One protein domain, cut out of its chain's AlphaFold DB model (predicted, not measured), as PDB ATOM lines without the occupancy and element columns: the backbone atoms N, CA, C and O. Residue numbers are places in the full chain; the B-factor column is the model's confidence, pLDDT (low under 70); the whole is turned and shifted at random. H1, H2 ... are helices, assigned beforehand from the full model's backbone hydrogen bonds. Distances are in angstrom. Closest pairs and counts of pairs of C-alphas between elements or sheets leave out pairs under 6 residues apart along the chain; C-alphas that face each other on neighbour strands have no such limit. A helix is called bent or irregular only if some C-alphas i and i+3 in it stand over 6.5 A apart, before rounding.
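Overview. This is residues 2 to 88 of the 101 residues of an uncharacterized protein of Rhodobacteraceae bacterium (UniProt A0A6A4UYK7). One long helix, H4, runs through the middle; H1 packs on one side of it, H3 on the other near its beginning, and H2 crosses it. The printed part has 87 residues with four named helices, H1 to H4 along the chain, no named strand; it is all helix and compact, radius of gyration of the C-alphas 13.2 A, spans 40 by 27 by 18 A.

Arrangement. Start at the hub, H4, residues 63 to 83. Its residues 71 to 79 touch H1, residues 2 to 11, at a shallow tilt of 31 degrees; the closest C-alphas, Cys 2 and Leu 72, are 5.3 A apart. Its residues 65 to 73 touch residues 24 to 28 of H2, residues 19 to 34, at a steep tilt of 54 degrees; look at C-alphas Phe 28 and Ile 69, the closest, 6.3 A. Its residues 66 to 69 touch H3, residues 47 to 56; the closest C-alphas, Ile 50 and Val 66, are 6.7 A apart. H1 and H3 are apart. Every O i to N i+4 pair is within hydrogen-bond range in H1, H3 and H4, 8 of 12 in H2.

Along the chain. Find C-alpha 63 at (21.539, 58.796, -48.685); H4 runs 29.9 A to C-alpha 83 at (-0.807, 41.432, -58.405). H2, 25.0 A, is irregular: C-alphas 20 and 23 are 7.3 A apart.

Size, cuts and confidence. The printed part has no cut. The H2 to H3 link is long. Residues 82 to 88 are under pLDDT 70.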
ATOM      1  N   CYS A   2      14.782  43.215 -50.986       94.50
ATOM      2  CA  CYS A   2      13.698  43.061 -51.970       94.50
ATOM      3  C   CYS A   2      13.242  41.599 -52.151       94.50
ATOM      4  O   CYS A   2      12.049  41.331 -52.173       94.50
ATOM      5  N   ASP A   3      14.160  40.628 -52.157       93.69
ATOM      6  CA  ASP A   3      13.774  39.208 -52.243       93.69
ATOM      7  C   ASP A   3      13.073  38.689 -50.985       93.69
ATOM      8  O   ASP A   3      12.278  37.756 -51.056       93.69
ATOM      9  N   ALA A   4      13.357  39.275 -49.820       93.31
ATOM     10  CA  ALA A   4      12.619  38.969 -48.598       93.31
ATOM     11  C   ALA A   4      11.189  39.523 -48.683       93.31
ATOM     12  O   ALA A   4      10.254  38.812 -48.329       93.31
ATOM     13  N   LEU A   5      11.011  40.732 -49.234       93.75
ATOM     14  CA  LEU A   5       9.692  41.307 -49.510       93.75
ATOM     15  C   LEU A   5       8.894  40.451 -50.503       93.75
ATOM     16  O   LEU A   5       7.751  40.098 -50.226       93.75
ATOM     17  N   ARG A   6       9.501  40.077 -51.636       92.75
ATOM     18  CA  ARG A   6       8.856  39.242 -52.663       92.75
ATOM     19  C   ARG A   6       8.414  37.898 -52.091       92.75
ATOM     20  O   ARG A   6       7.259  37.524 -52.254       92.75
ATOM     21  N   ARG A   7       9.301  37.212 -51.359       90.44
ATOM     22  CA  ARG A   7       8.967  35.951 -50.676       90.44
ATOM     23  C   ARG A   7       7.872  36.126 -49.633       90.44
ATOM     24  O   ARG A   7       6.979  35.289 -49.570       90.44
ATOM     25  N   HIS A   8       7.912  37.197 -48.840       90.56
ATOM     26  CA  HIS A   8       6.845  37.499 -47.885       90.56
ATOM     27  C   HIS A   8       5.497  37.655 -48.596       90.56
ATOM     28  O   HIS A   8       4.510  37.063 -48.170       90.56
ATOM     29  N   ARG A   9       5.457  38.371 -49.727       88.31
ATOM     30  CA  ARG A   9       4.219  38.606 -50.477       88.31
ATOM     31  C   ARG A   9       3.645  37.340 -51.114       88.31
ATOM     32  O   ARG A   9       2.427  37.203 -51.150       88.31
ATOM     33  N   THR A  10       4.494  36.433 -51.598       87.94
ATOM     34  CA  THR A  10       4.048  35.186 -52.244       87.94
ATOM     35  C   THR A  10       3.725  34.070 -51.253       87.94
ATOM     36  O   THR A  10       2.808  33.297 -51.497       87.94
ATOM     37  N   SER A  11       4.459  33.973 -50.141       90.00
ATOM     38  CA  SER A  11       4.296  32.885 -49.162       90.00
ATOM     39  C   SER A  11       3.467  33.258 -47.930       90.00
ATOM     40  O   SER A  11       3.088  32.374 -47.168       90.00
ATOM     41  N   GLY A  12       3.249  34.551 -47.673       87.69
ATOM     42  CA  GLY A  12       2.660  35.060 -46.430       87.69
ATOM     43  C   GLY A  12       3.578  34.958 -45.202       87.69
ATOM     44  O   GLY A  12       3.245  35.485 -44.144       87.69
ATOM     45  N   GLN A  13       4.745  34.315 -45.313       88.81
ATOM     46  CA  GLN A  13       5.673  34.135 -44.194       88.81
ATOM     47  C   GLN A  13       6.373  35.435 -43.821       88.81
ATOM     48  O   GLN A  13       6.687  36.242 -44.693       88.81
ATOM     49  N   HIS A  14       6.691  35.616 -42.538       88.88
ATOM     50  CA  HIS A  14       7.439  36.785 -42.087       88.88
ATOM     51  C   HIS A  14       8.780  36.935 -42.836       88.88
ATOM     52  O   HIS A  14       9.512  35.956 -43.010       88.88
ATOM     53  N   PRO A  15       9.131  38.156 -43.275       91.00
ATOM     54  CA  PRO A  15      10.352  38.386 -44.026       91.00
ATOM     55  C   PRO A  15      11.581  38.210 -43.135       91.00
ATOM     56  O   PRO A  15      11.694  38.808 -42.066       91.00
ATOM     57  N   VAL A  16      12.544  37.425 -43.616       93.06
ATOM     58  CA  VAL A  16      13.845  37.254 -42.959       93.06
ATOM     59  C   VAL A  16      14.759  38.402 -43.381       93.06
ATOM     60  O   VAL A  16      15.289  38.416 -44.497       93.06
ATOM     61  N   ILE A  17      14.913  39.386 -42.497       94.44
ATOM     62  CA  ILE A  17      15.710  40.594 -42.734       94.44
ATOM     63  C   ILE A  17      17.048  40.486 -41.989       94.44
ATOM     64  O   ILE A  17      17.049  40.151 -40.804       94.44
ATOM     65  N   PRO A  18      18.194  40.770 -42.641       92.12
ATOM     66  CA  PRO A  18      19.477  40.861 -41.946       92.12
ATOM     67  C   PRO A  18      19.419  41.899 -40.824       92.12
ATOM     68  O   PRO A  18      18.795  42.940 -41.007       92.12
ATOM     69  N   LEU A  19      20.122  41.672 -39.710       93.19
ATOM     70  CA  LEU A  19      20.058  42.552 -38.533       93.19
ATOM     71  C   LEU A  19      20.277  44.037 -38.879       93.19
ATOM     72  O   LEU A  19      19.500  44.892 -38.466       93.19
ATOM     73  N   ALA A  20      21.273  44.336 -39.720       91.44
ATOM     74  CA  ALA A  20      21.570  45.698 -40.174       91.44
ATOM     75  C   ALA A  20      20.450  46.342 -41.024       91.44
ATOM     76  O   ALA A  20      20.386  47.561 -41.147       91.44
ATOM     77  N   GLY A  21      19.568  45.539 -41.621       95.00
ATOM     78  CA  GLY A  21      18.434  45.999 -42.423       95.00
ATOM     79  C   GLY A  21      17.141  46.198 -41.631       95.00
ATOM     80  O   GLY A  21      16.185  46.742 -42.180       95.00
ATOM     81  N   VAL A  22      17.088  45.779 -40.361       95.81
ATOM     82  CA  VAL A  22      15.863  45.832 -39.545       95.81
ATOM     83  C   VAL A  22      15.305  47.255 -39.409       95.81
ATOM     84  O   VAL A  22      14.117  47.423 -39.691       95.81
ATOM     85  N   PRO A  23      16.102  48.297 -39.088       96.62
ATOM     86  CA  PRO A  23      15.570  49.660 -38.984       96.62
ATOM     87  C   PRO A  23      14.991  50.171 -40.310       96.62
ATOM     88  O   PRO A  23      13.942  50.808 -40.339       96.62
ATOM     89  N   LEU A  24      15.637  49.835 -41.432       97.75
ATOM     90  CA  LEU A  24      15.181  50.236 -42.768       97.75
ATOM     91  C   LEU A  24      13.860  49.558 -43.134       97.75
ATOM     92  O   LEU A  24      12.961  50.198 -43.678       97.75
ATOM     93  N   TRP A  25      13.727  48.275 -42.794       96.94
ATOM     94  CA  TRP A  25      12.481  47.535 -42.956       96.94
ATOM     95  C   TRP A  25      11.350  48.131 -42.115       96.94
ATOM     96  O   TRP A  25      10.247  48.313 -42.621       96.94
ATOM     97  N   GLN A  26      11.618  48.464 -40.850       96.50
ATOM     98  CA  GLN A  26      10.630  49.065 -39.952       96.50
ATOM     99  C   GLN A  26      10.136  50.420 -40.466       96.50
ATOM    100  O   GLN A  26       8.933  50.661 -40.469       96.50
ATOM    101  N   ILE A  27      11.038  51.270 -40.965       97.94
ATOM    102  CA  ILE A  27      10.677  52.558 -41.573       97.94
ATOM    103  C   ILE A  27       9.794  52.345 -42.809       97.94
ATOM    104  O   ILE A  27       8.729  52.948 -42.914       97.94
ATOM    105  N   PHE A  28      10.195  51.449 -43.717       97.56
ATOM    106  CA  PHE A  28       9.392  51.107 -44.893       97.56
ATOM    107  C   PHE A  28       8.001  50.571 -44.511       97.56
ATOM    108  O   PHE A  28       6.992  50.989 -45.085       97.56
ATOM    109  N   ALA A  29       7.933  49.669 -43.530       95.38
ATOM    110  CA  ALA A  29       6.686  49.077 -43.058       95.38
ATOM    111  C   ALA A  29       5.773  50.104 -42.372       95.38
ATOM    112  O   ALA A  29       4.560  50.022 -42.528       95.38
ATOM    113  N   ALA A  30       6.339  51.083 -41.661       96.88
ATOM    114  CA  ALA A  30       5.582  52.159 -41.026       96.88
ATOM    115  C   ALA A  30       4.977  53.135 -42.048       96.88
ATOM    116  O   ALA A  30       3.852  53.591 -41.866       96.88
ATOM    117  N   LEU A  31       5.700  53.431 -43.134       96.81
ATOM    118  CA  LEU A  31       5.229  54.333 -44.192       96.81
ATOM    119  C   LEU A  31       4.206  53.682 -45.124       96.81
ATOM    120  O   LEU A  31       3.299  54.346 -45.620       96.81
ATOM    121  N   SER A  32       4.345  52.380 -45.383       93.38
ATOM    122  CA  SER A  32       3.608  51.723 -46.464       93.38
ATOM    123  C   SER A  32       2.073  51.775 -46.363       93.38
ATOM    124  O   SER A  32       1.443  51.957 -47.404       93.38
ATOM    125  N   PRO A  33       1.444  51.673 -45.177       91.25
ATOM    126  CA  PRO A  33      -0.007  51.823 -45.039       91.25
ATOM    127  C   PRO A  33      -0.528  53.238 -45.328       91.25
ATOM    128  O   PRO A  33      -1.685  53.387 -45.707       91.25
ATOM    129  N   GLY A  34       0.302  54.270 -45.139       90.06
ATOM    130  CA  GLY A  34      -0.084  55.680 -45.263       90.06
ATOM    131  C   GLY A  34       0.040  56.260 -46.672       90.06
ATOM    132  O   GLY A  34      -0.139  57.461 -46.852       90.06
ATOM    133  N   ARG A  35       0.374  55.436 -47.669       89.81
ATOM    134  CA  ARG A  35       0.605  55.892 -49.045       89.81
ATOM    135  C   ARG A  35      -0.636  56.519 -49.655       89.81
ATOM    136  O   ARG A  35      -1.747  56.008 -49.512       89.81
ATOM    137  N   GLY A  36      -0.406  57.557 -50.451       89.69
ATOM    138  CA  GLY A  36      -1.405  58.047 -51.388       89.69
ATOM    139  C   GLY A  36      -1.750  56.991 -52.441       89.69
ATOM    140  O   GLY A  36      -0.897  56.213 -52.872       89.69
ATOM    141  N   TRP A  37      -3.003  57.000 -52.887       90.94
ATOM    142  CA  TRP A  37      -3.490  56.184 -53.996       90.94
ATOM    143  C   TRP A  37      -4.089  57.096 -55.058       90.94
ATOM    144  O   TRP A  37      -4.795  58.051 -54.740       90.94
ATOM    145  N   HIS A  38      -3.801  56.805 -56.321       86.06
ATOM    146  CA  HIS A  38      -4.459  57.426 -57.466       86.06
ATOM    147  C   HIS A  38      -5.126  56.354 -58.329       86.06
ATOM    148  O   HIS A  38      -4.938  55.158 -58.104       86.06
ATOM    149  N   ASN A  39      -5.859  56.775 -59.360       80.19
ATOM    150  CA  ASN A  39      -6.613  55.856 -60.213       80.19
ATOM    151  C   ASN A  39      -5.754  54.738 -60.836       80.19
ATOM    152  O   ASN A  39      -6.201  53.610 -60.997       80.19
ATOM    153  N   ASN A  40      -4.483  55.037 -61.107       81.12
ATOM    154  CA  ASN A  40      -3.533  54.099 -61.705       81.12
ATOM    155  C   ASN A  40      -2.697  53.323 -60.662       81.12
ATOM    156  O   ASN A  40      -1.636  52.809 -61.002       81.12
ATOM    157  N   GLY A  41      -3.118  53.282 -59.387       87.00
ATOM    158  CA  GLY A  41      -2.441  52.528 -58.323       87.00
ATOM    159  C   GLY A  41      -1.804  53.360 -57.194       87.00
ATOM    160  O   GLY A  41      -2.108  54.546 -57.035       87.00
ATOM    161  N   PRO A  42      -0.964  52.726 -56.356       92.56
ATOM    162  CA  PRO A  42      -0.329  53.371 -55.211       92.56
ATOM    163  C   PRO A  42       0.802  54.319 -55.627       92.56
ATOM    164  O   PRO A  42       1.505  54.084 -56.609       92.56
ATOM    165  N   GLN A  43       1.012  55.372 -54.837       93.38
ATOM    166  CA  GLN A  43       2.106  56.316 -55.045       93.38
ATOM    167  C   GLN A  43       3.429  55.807 -54.433       93.38
ATOM    168  O   GLN A  43       3.423  55.142 -53.385       93.38
ATOM    169  N   PRO A  44       4.575  56.119 -55.070       95.12
ATOM    170  CA  PRO A  44       5.893  55.840 -54.507       95.12
ATOM    171  C   PRO A  44       6.150  56.674 -53.248       95.12
ATOM    172  O   PRO A  44       5.646  57.791 -53.126       95.12
ATOM    173  N   LEU A  45       6.986  56.162 -52.339       96.50
ATOM    174  CA  LEU A  45       7.436  56.947 -51.185       96.50
ATOM    175  C   LEU A  45       8.379  58.055 -51.646       96.50
ATOM    176  O   LEU A  45       9.374  57.814 -52.341       96.50
ATOM    177  N   SER A  46       8.120  59.275 -51.193       95.69
ATOM    178  CA  SER A  46       9.026  60.390 -51.417       95.69
ATOM    179  C   SER A  46      10.259  60.300 -50.512       95.69
ATOM    180  O   SER A  46      10.228  59.798 -49.386       95.69
ATOM    181  N   VAL A  47      11.371  60.876 -50.978       96.81
ATOM    182  CA  VAL A  47      12.595  61.029 -50.167       96.81
ATOM    183  C   VAL A  47      12.308  61.791 -48.871       96.81
ATOM    184  O   VAL A  47      12.922  61.512 -47.842       96.81
ATOM    185  N   ARG A  48      11.377  62.749 -48.926       96.19
ATOM    186  CA  ARG A  48      10.966  63.550 -47.778       96.19
ATOM    187  C   ARG A  48      10.316  62.681 -46.704       96.19
ATOM    188  O   ARG A  48      10.828  62.670 -45.593       96.19
ATOM    189  N   GLU A  49       9.289  61.909 -47.051       96.88
ATOM    190  CA  GLU A  49       8.602  61.005 -46.111       96.88
ATOM    191  C   GLU A  49       9.572  60.005 -45.479       96.88
ATOM    192  O   GLU A  49       9.557  59.790 -44.269       96.88
ATOM    193  N   ILE A  50      10.476  59.440 -46.286       97.94
ATOM    194  CA  ILE A  50      11.491  58.499 -45.805       97.94
ATOM    195  C   ILE A  50      12.398  59.169 -44.764       97.94
ATOM    196  O   ILE A  50      12.621  58.617 -43.684       97.94
ATOM    197  N   ARG A  51      12.922  60.363 -45.069       97.50
ATOM    198  CA  ARG A  51      13.813  61.102 -44.162       97.50
ATOM    199  C   ARG A  51      13.099  61.561 -42.895       97.50
ATOM    200  O   ARG A  51      13.676  61.434 -41.817       97.50
ATOM    201  N   GLU A  52      11.876  62.065 -43.022       97.12
ATOM    202  CA  GLU A  52      11.048  62.496 -41.895       97.12
ATOM    203  C   GLU A  52      10.750  61.317 -40.964       97.12
ATOM    204  O   GLU A  52      10.992  61.416 -39.764       97.12
ATOM    205  N   GLN A  53      10.356  60.163 -41.509       97.94
ATOM    206  CA  GLN A  53      10.101  58.972 -40.699       97.94
ATOM    207  C   GLN A  53      11.363  58.450 -40.009       97.94
ATOM    208  O   GLN A  53      11.306  58.060 -38.844       97.94
ATOM    209  N   GLY A  54      12.508  58.460 -40.698       98.00
ATOM    210  CA  GLY A  54      13.788  58.110 -40.083       98.00
ATOM    211  C   GLY A  54      14.125  59.018 -38.898       98.00
ATOM    212  O   GLY A  54      14.475  58.532 -37.825       98.00
ATOM    213  N   ALA A  55      13.949  60.333 -39.054       97.56
ATOM    214  CA  ALA A  55      14.163  61.288 -37.971       97.56
ATOM    215  C   ALA A  55      13.197  61.061 -36.791       97.56
ATOM    216  O   ALA A  55      13.646  61.030 -35.646       97.56
ATOM    217  N   LEU A  56      11.904  60.833 -37.058       97.44
ATOM    218  CA  LEU A  56      10.897  60.533 -36.030       97.44
ATOM    219  C   LEU A  56      11.195  59.233 -35.270       97.44
ATOM    220  O   LEU A  56      10.962  59.154 -34.068       97.44
ATOM    221  N   ALA A  57      11.752  58.232 -35.953       96.06
ATOM    222  CA  ALA A  57      12.170  56.968 -35.353       96.06
ATOM    223  C   ALA A  57      13.495  57.061 -34.566       96.06
ATOM    224  O   ALA A  57      13.983  56.043 -34.076       96.06
ATOM    225  N   GLY A  58      14.114  58.245 -34.466       96.62
ATOM    226  CA  GLY A  58      15.427  58.414 -33.836       96.62
ATOM    227  C   GLY A  58      16.580  57.815 -34.648       96.62
ATOM    228  O   GLY A  58      17.661  57.586 -34.110       96.62
ATOM    229  N   PHE A  59      16.369  57.571 -35.945       96.56
ATOM    230  CA  PHE A  59      17.347  56.999 -36.869       96.56
ATOM    231  C   PHE A  59      17.509  57.884 -38.123       96.56
ATOM    232  O   PHE A  59      16.985  57.562 -39.195       96.56
ATOM    233  N   PRO A  60      18.223  59.026 -38.019       95.00
ATOM    234  CA  PRO A  60      18.462  59.909 -39.157       95.00
ATOM    235  C   PRO A  60      19.141  59.175 -40.323       95.00
ATOM    236  O   PRO A  60      20.208  58.579 -40.179       95.00
ATOM    237  N   LEU A  61      18.516  59.216 -41.501       97.25
ATOM    238  CA  LEU A  61      18.940  58.425 -42.656       97.25
ATOM    239  C   LEU A  61      19.996  59.144 -43.508       97.25
ATOM    240  O   LEU A  61      19.787  60.259 -43.998       97.25
ATOM    241  N   GLU A  62      21.099  58.453 -43.783       97.00
ATOM    242  CA  GLU A  62      22.020  58.801 -44.864       97.00
ATOM    243  C   GLU A  62      21.422  58.467 -46.242       97.00
ATOM    244  O   GLU A  62      20.476  57.685 -46.354       97.00
ATOM    245  N   LEU A  63      22.008  59.021 -47.310       96.06
ATOM    246  CA  LEU A  63      21.539  58.796 -48.685       96.06
ATOM    247  C   LEU A  63      21.462  57.303 -49.040       96.06
ATOM    248  O   LEU A  63      20.422  56.851 -49.509       96.06
ATOM    249  N   ARG A  64      22.493  56.519 -48.699       96.50
ATOM    250  CA  ARG A  64      22.517  55.065 -48.941       96.50
ATOM    251  C   ARG A  64      21.348  54.316 -48.291       96.50
ATOM    252  O   ARG A  64      20.892  53.301 -48.804       96.50
ATOM    253  N   HIS A  65      20.844  54.800 -47.154       97.81
ATOM    254  CA  HIS A  65      19.701  54.182 -46.483       97.81
ATOM    255  C   HIS A  65      18.394  54.499 -47.217       97.81
ATOM    256  O   HIS A  65      17.545  53.622 -47.375       97.81
ATOM    257  N   VAL A  66      18.258  55.738 -47.701       98.06
ATOM    258  CA  VAL A  66      17.121  56.160 -48.528       98.06
ATOM    259  C   VAL A  66      17.075  55.344 -49.818       98.06
ATOM    260  O   VAL A  66      16.021  54.816 -50.153       98.06
ATOM    261  N   GLU A  67      18.210  55.164 -50.495       97.75
ATOM    262  CA  GLU A  67      18.310  54.369 -51.728       97.75
ATOM    263  C   GLU A  67      17.857  52.919 -51.520       97.75
ATOM    264  O   GLU A  67      17.148  52.350 -52.352       97.75
ATOM    265  N   VAL A  68      18.213  52.327 -50.378       97.50
ATOM    266  CA  VAL A  68      17.769  50.982 -50.004       97.50
ATOM    267  C   VAL A  68      16.253  50.928 -49.803       97.50
ATOM    268  O   VAL A  68      15.609  50.009 -50.313       97.50
ATOM    269  N   ILE A  69      15.669  51.905 -49.105       97.88
ATOM    270  CA  ILE A  69      14.214  51.978 -48.900       97.88
ATOM    271  C   ILE A  69      13.491  52.209 -50.232       97.88
ATOM    272  O   ILE A  69      12.489  51.554 -50.491       97.88
ATOM    273  N   GLN A  70      14.026  53.047 -51.120       97.56
ATOM    274  CA  GLN A  70      13.477  53.247 -52.464       97.56
ATOM    275  C   GLN A  70      13.581  51.987 -53.335       97.56
ATOM    276  O   GLN A  70      12.694  51.709 -54.140       97.56
ATOM    277  N   ALA A  71      14.635  51.182 -53.185       97.44
ATOM    278  CA  ALA A  71      14.736  49.897 -53.875       97.44
ATOM    279  C   ALA A  71      13.698  48.880 -53.367       97.44
ATOM    280  O   ALA A  71      13.125  48.140 -54.170       97.44
ATOM    281  N   LEU A  72      13.440  48.857 -52.054       96.69
ATOM    282  CA  LEU A  72      12.326  48.111 -51.457       96.69
ATOM    283  C   LEU A  72      10.978  48.610 -51.987       96.69
ATOM    284  O   LEU A  72      10.129  47.797 -52.342       96.69
ATOM    285  N   ASP A  73      10.821  49.928 -52.089       97.00
ATOM    286  CA  ASP A  73       9.608  50.580 -52.564       97.00
ATOM    287  C   ASP A  73       9.257  50.200 -54.000       97.00
ATOM    288  O   ASP A  73       8.153  49.738 -54.273       97.00
ATOM    289  N   ARG A  74      10.230  50.289 -54.911       96.06
ATOM    290  CA  ARG A  74      10.048  49.853 -56.301       96.06
ATOM    291  C   ARG A  74       9.638  48.389 -56.387       96.06
ATOM    292  O   ARG A  74       8.689  48.072 -57.091       96.06
ATOM    293  N   ALA A  75      10.295  47.512 -55.626       95.06
ATOM    294  CA  ALA A  75       9.935  46.098 -55.600       95.06
ATOM    295  C   ALA A  75       8.512  45.865 -55.060       95.06
ATOM    296  O   ALA A  75       7.838  44.942 -55.505       95.06
ATOM    297  N   TRP A  76       8.045  46.684 -54.114       94.50
ATOM    298  CA  TRP A  76       6.668  46.632 -53.629       94.50
ATOM    299  C   TRP A  76       5.671  47.085 -54.702       94.50
ATOM    300  O   TRP A  76       4.702  46.379 -54.966       94.50
ATOM    301  N   LEU A  77       5.944  48.207 -55.374       93.25
ATOM    302  CA  LEU A  77       5.114  48.730 -56.463       93.25
ATOM    303  C   LEU A  77       5.019  47.750 -57.641       93.25
ATOM    304  O   LEU A  77       3.934  47.557 -58.178       93.25
ATOM    305  N   GLU A  78       6.124  47.095 -58.010       91.75
ATOM    306  CA  GLU A  78       6.151  46.032 -59.026       91.75
ATOM    307  C   GLU A  78       5.197  44.881 -58.670       91.75
ATOM    308  O   GLU A  78       4.474  44.380 -59.531       91.75
ATOM    309  N   LEU A  79       5.173  44.470 -57.397       89.56
ATOM    310  CA  LEU A  79       4.297  43.399 -56.917       89.56
ATOM    311  C   LEU A  79       2.828  43.821 -56.895       89.56
ATOM    312  O   LEU A  79       1.969  43.006 -57.212       89.56
ATOM    313  N   GLU A  80       2.528  45.070 -56.543       87.06
ATOM    314  CA  GLU A  80       1.154  45.578 -56.557       87.06
ATOM    315  C   GLU A  80       0.643  45.799 -57.987       87.06
ATOM    316  O   GLU A  80      -0.496  45.450 -58.288       87.06
ATOM    317  N   ALA A  81       1.492  46.272 -58.904       81.62
ATOM    318  CA  ALA A  81       1.157  46.381 -60.323       81.62
ATOM    319  C   ALA A  81       0.968  45.005 -60.991       81.62
ATOM    320  O   ALA A  81       0.089  44.846 -61.831       81.62
ATOM    321  N   GLY A  82       1.776  44.006 -60.618       67.94
ATOM    322  CA  GLY A  82       1.666  42.635 -61.131       67.94
ATOM    323  C   GLY A  82       0.602  41.774 -60.436       67.94
ATOM    324  O   GLY A  82       0.179  40.765 -60.995       67.94
ATOM    325  N   GLY A  83       0.182  42.146 -59.223       55.97
ATOM    326  CA  GLY A  83      -0.807  41.432 -58.405       55.97
ATOM    327  C   GLY A  83      -2.209  42.044 -58.430       55.97
ATOM    328  O   GLY A  83      -3.171  41.383 -58.042       55.97
ATOM    329  N   GLY A  84      -2.342  43.284 -58.899       45.00
ATOM    330  CA  GLY A  84      -3.615  43.936 -59.147       45.00
ATOM    331  C   GLY A  84      -4.038  43.741 -60.594       45.00
ATOM    332  O   GLY A  84      -3.675  44.533 -61.461       45.00
ATOM    333  N   ALA A  85      -4.917  42.771 -60.857       41.03
ATOM    334  CA  ALA A  85      -5.969  43.065 -61.825       41.03
ATOM    335  C   ALA A  85      -6.532  44.427 -61.408       41.03
ATOM    336  O   ALA A  85      -6.878  44.582 -60.232       41.03
ATOM    337  N   ALA A  86      -6.486  45.411 -62.316       41.75
ATOM    338  CA  ALA A  86      -6.988  46.757 -62.081       41.75
ATOM    339  C   ALA A  86      -8.237  46.644 -61.211       41.75
ATOM    340  O   ALA A  86      -9.183  45.956 -61.600       41.75
ATOM    341  N   ARG A  87      -8.204  47.212 -59.997       43.28
ATOM    342  CA  ARG A  87      -9.410  47.297 -59.173       43.28
ATOM    343  C   ARG A  87     -10.455  47.869 -60.125       43.28
ATOM    344  O   ARG A  87     -10.156  48.938 -60.659       43.28
ATOM    345  N   PRO A  88     -11.558  47.162 -60.447       41.72
ATOM    346  CA  PRO A  88     -12.512  47.693 -61.395       41.72
ATOM    347  C   PRO A  88     -12.932  49.020 -60.794       41.72
ATOM    348  O   PRO A  88     -13.524  49.068 -59.713       41.72
TER     349      PRO A  88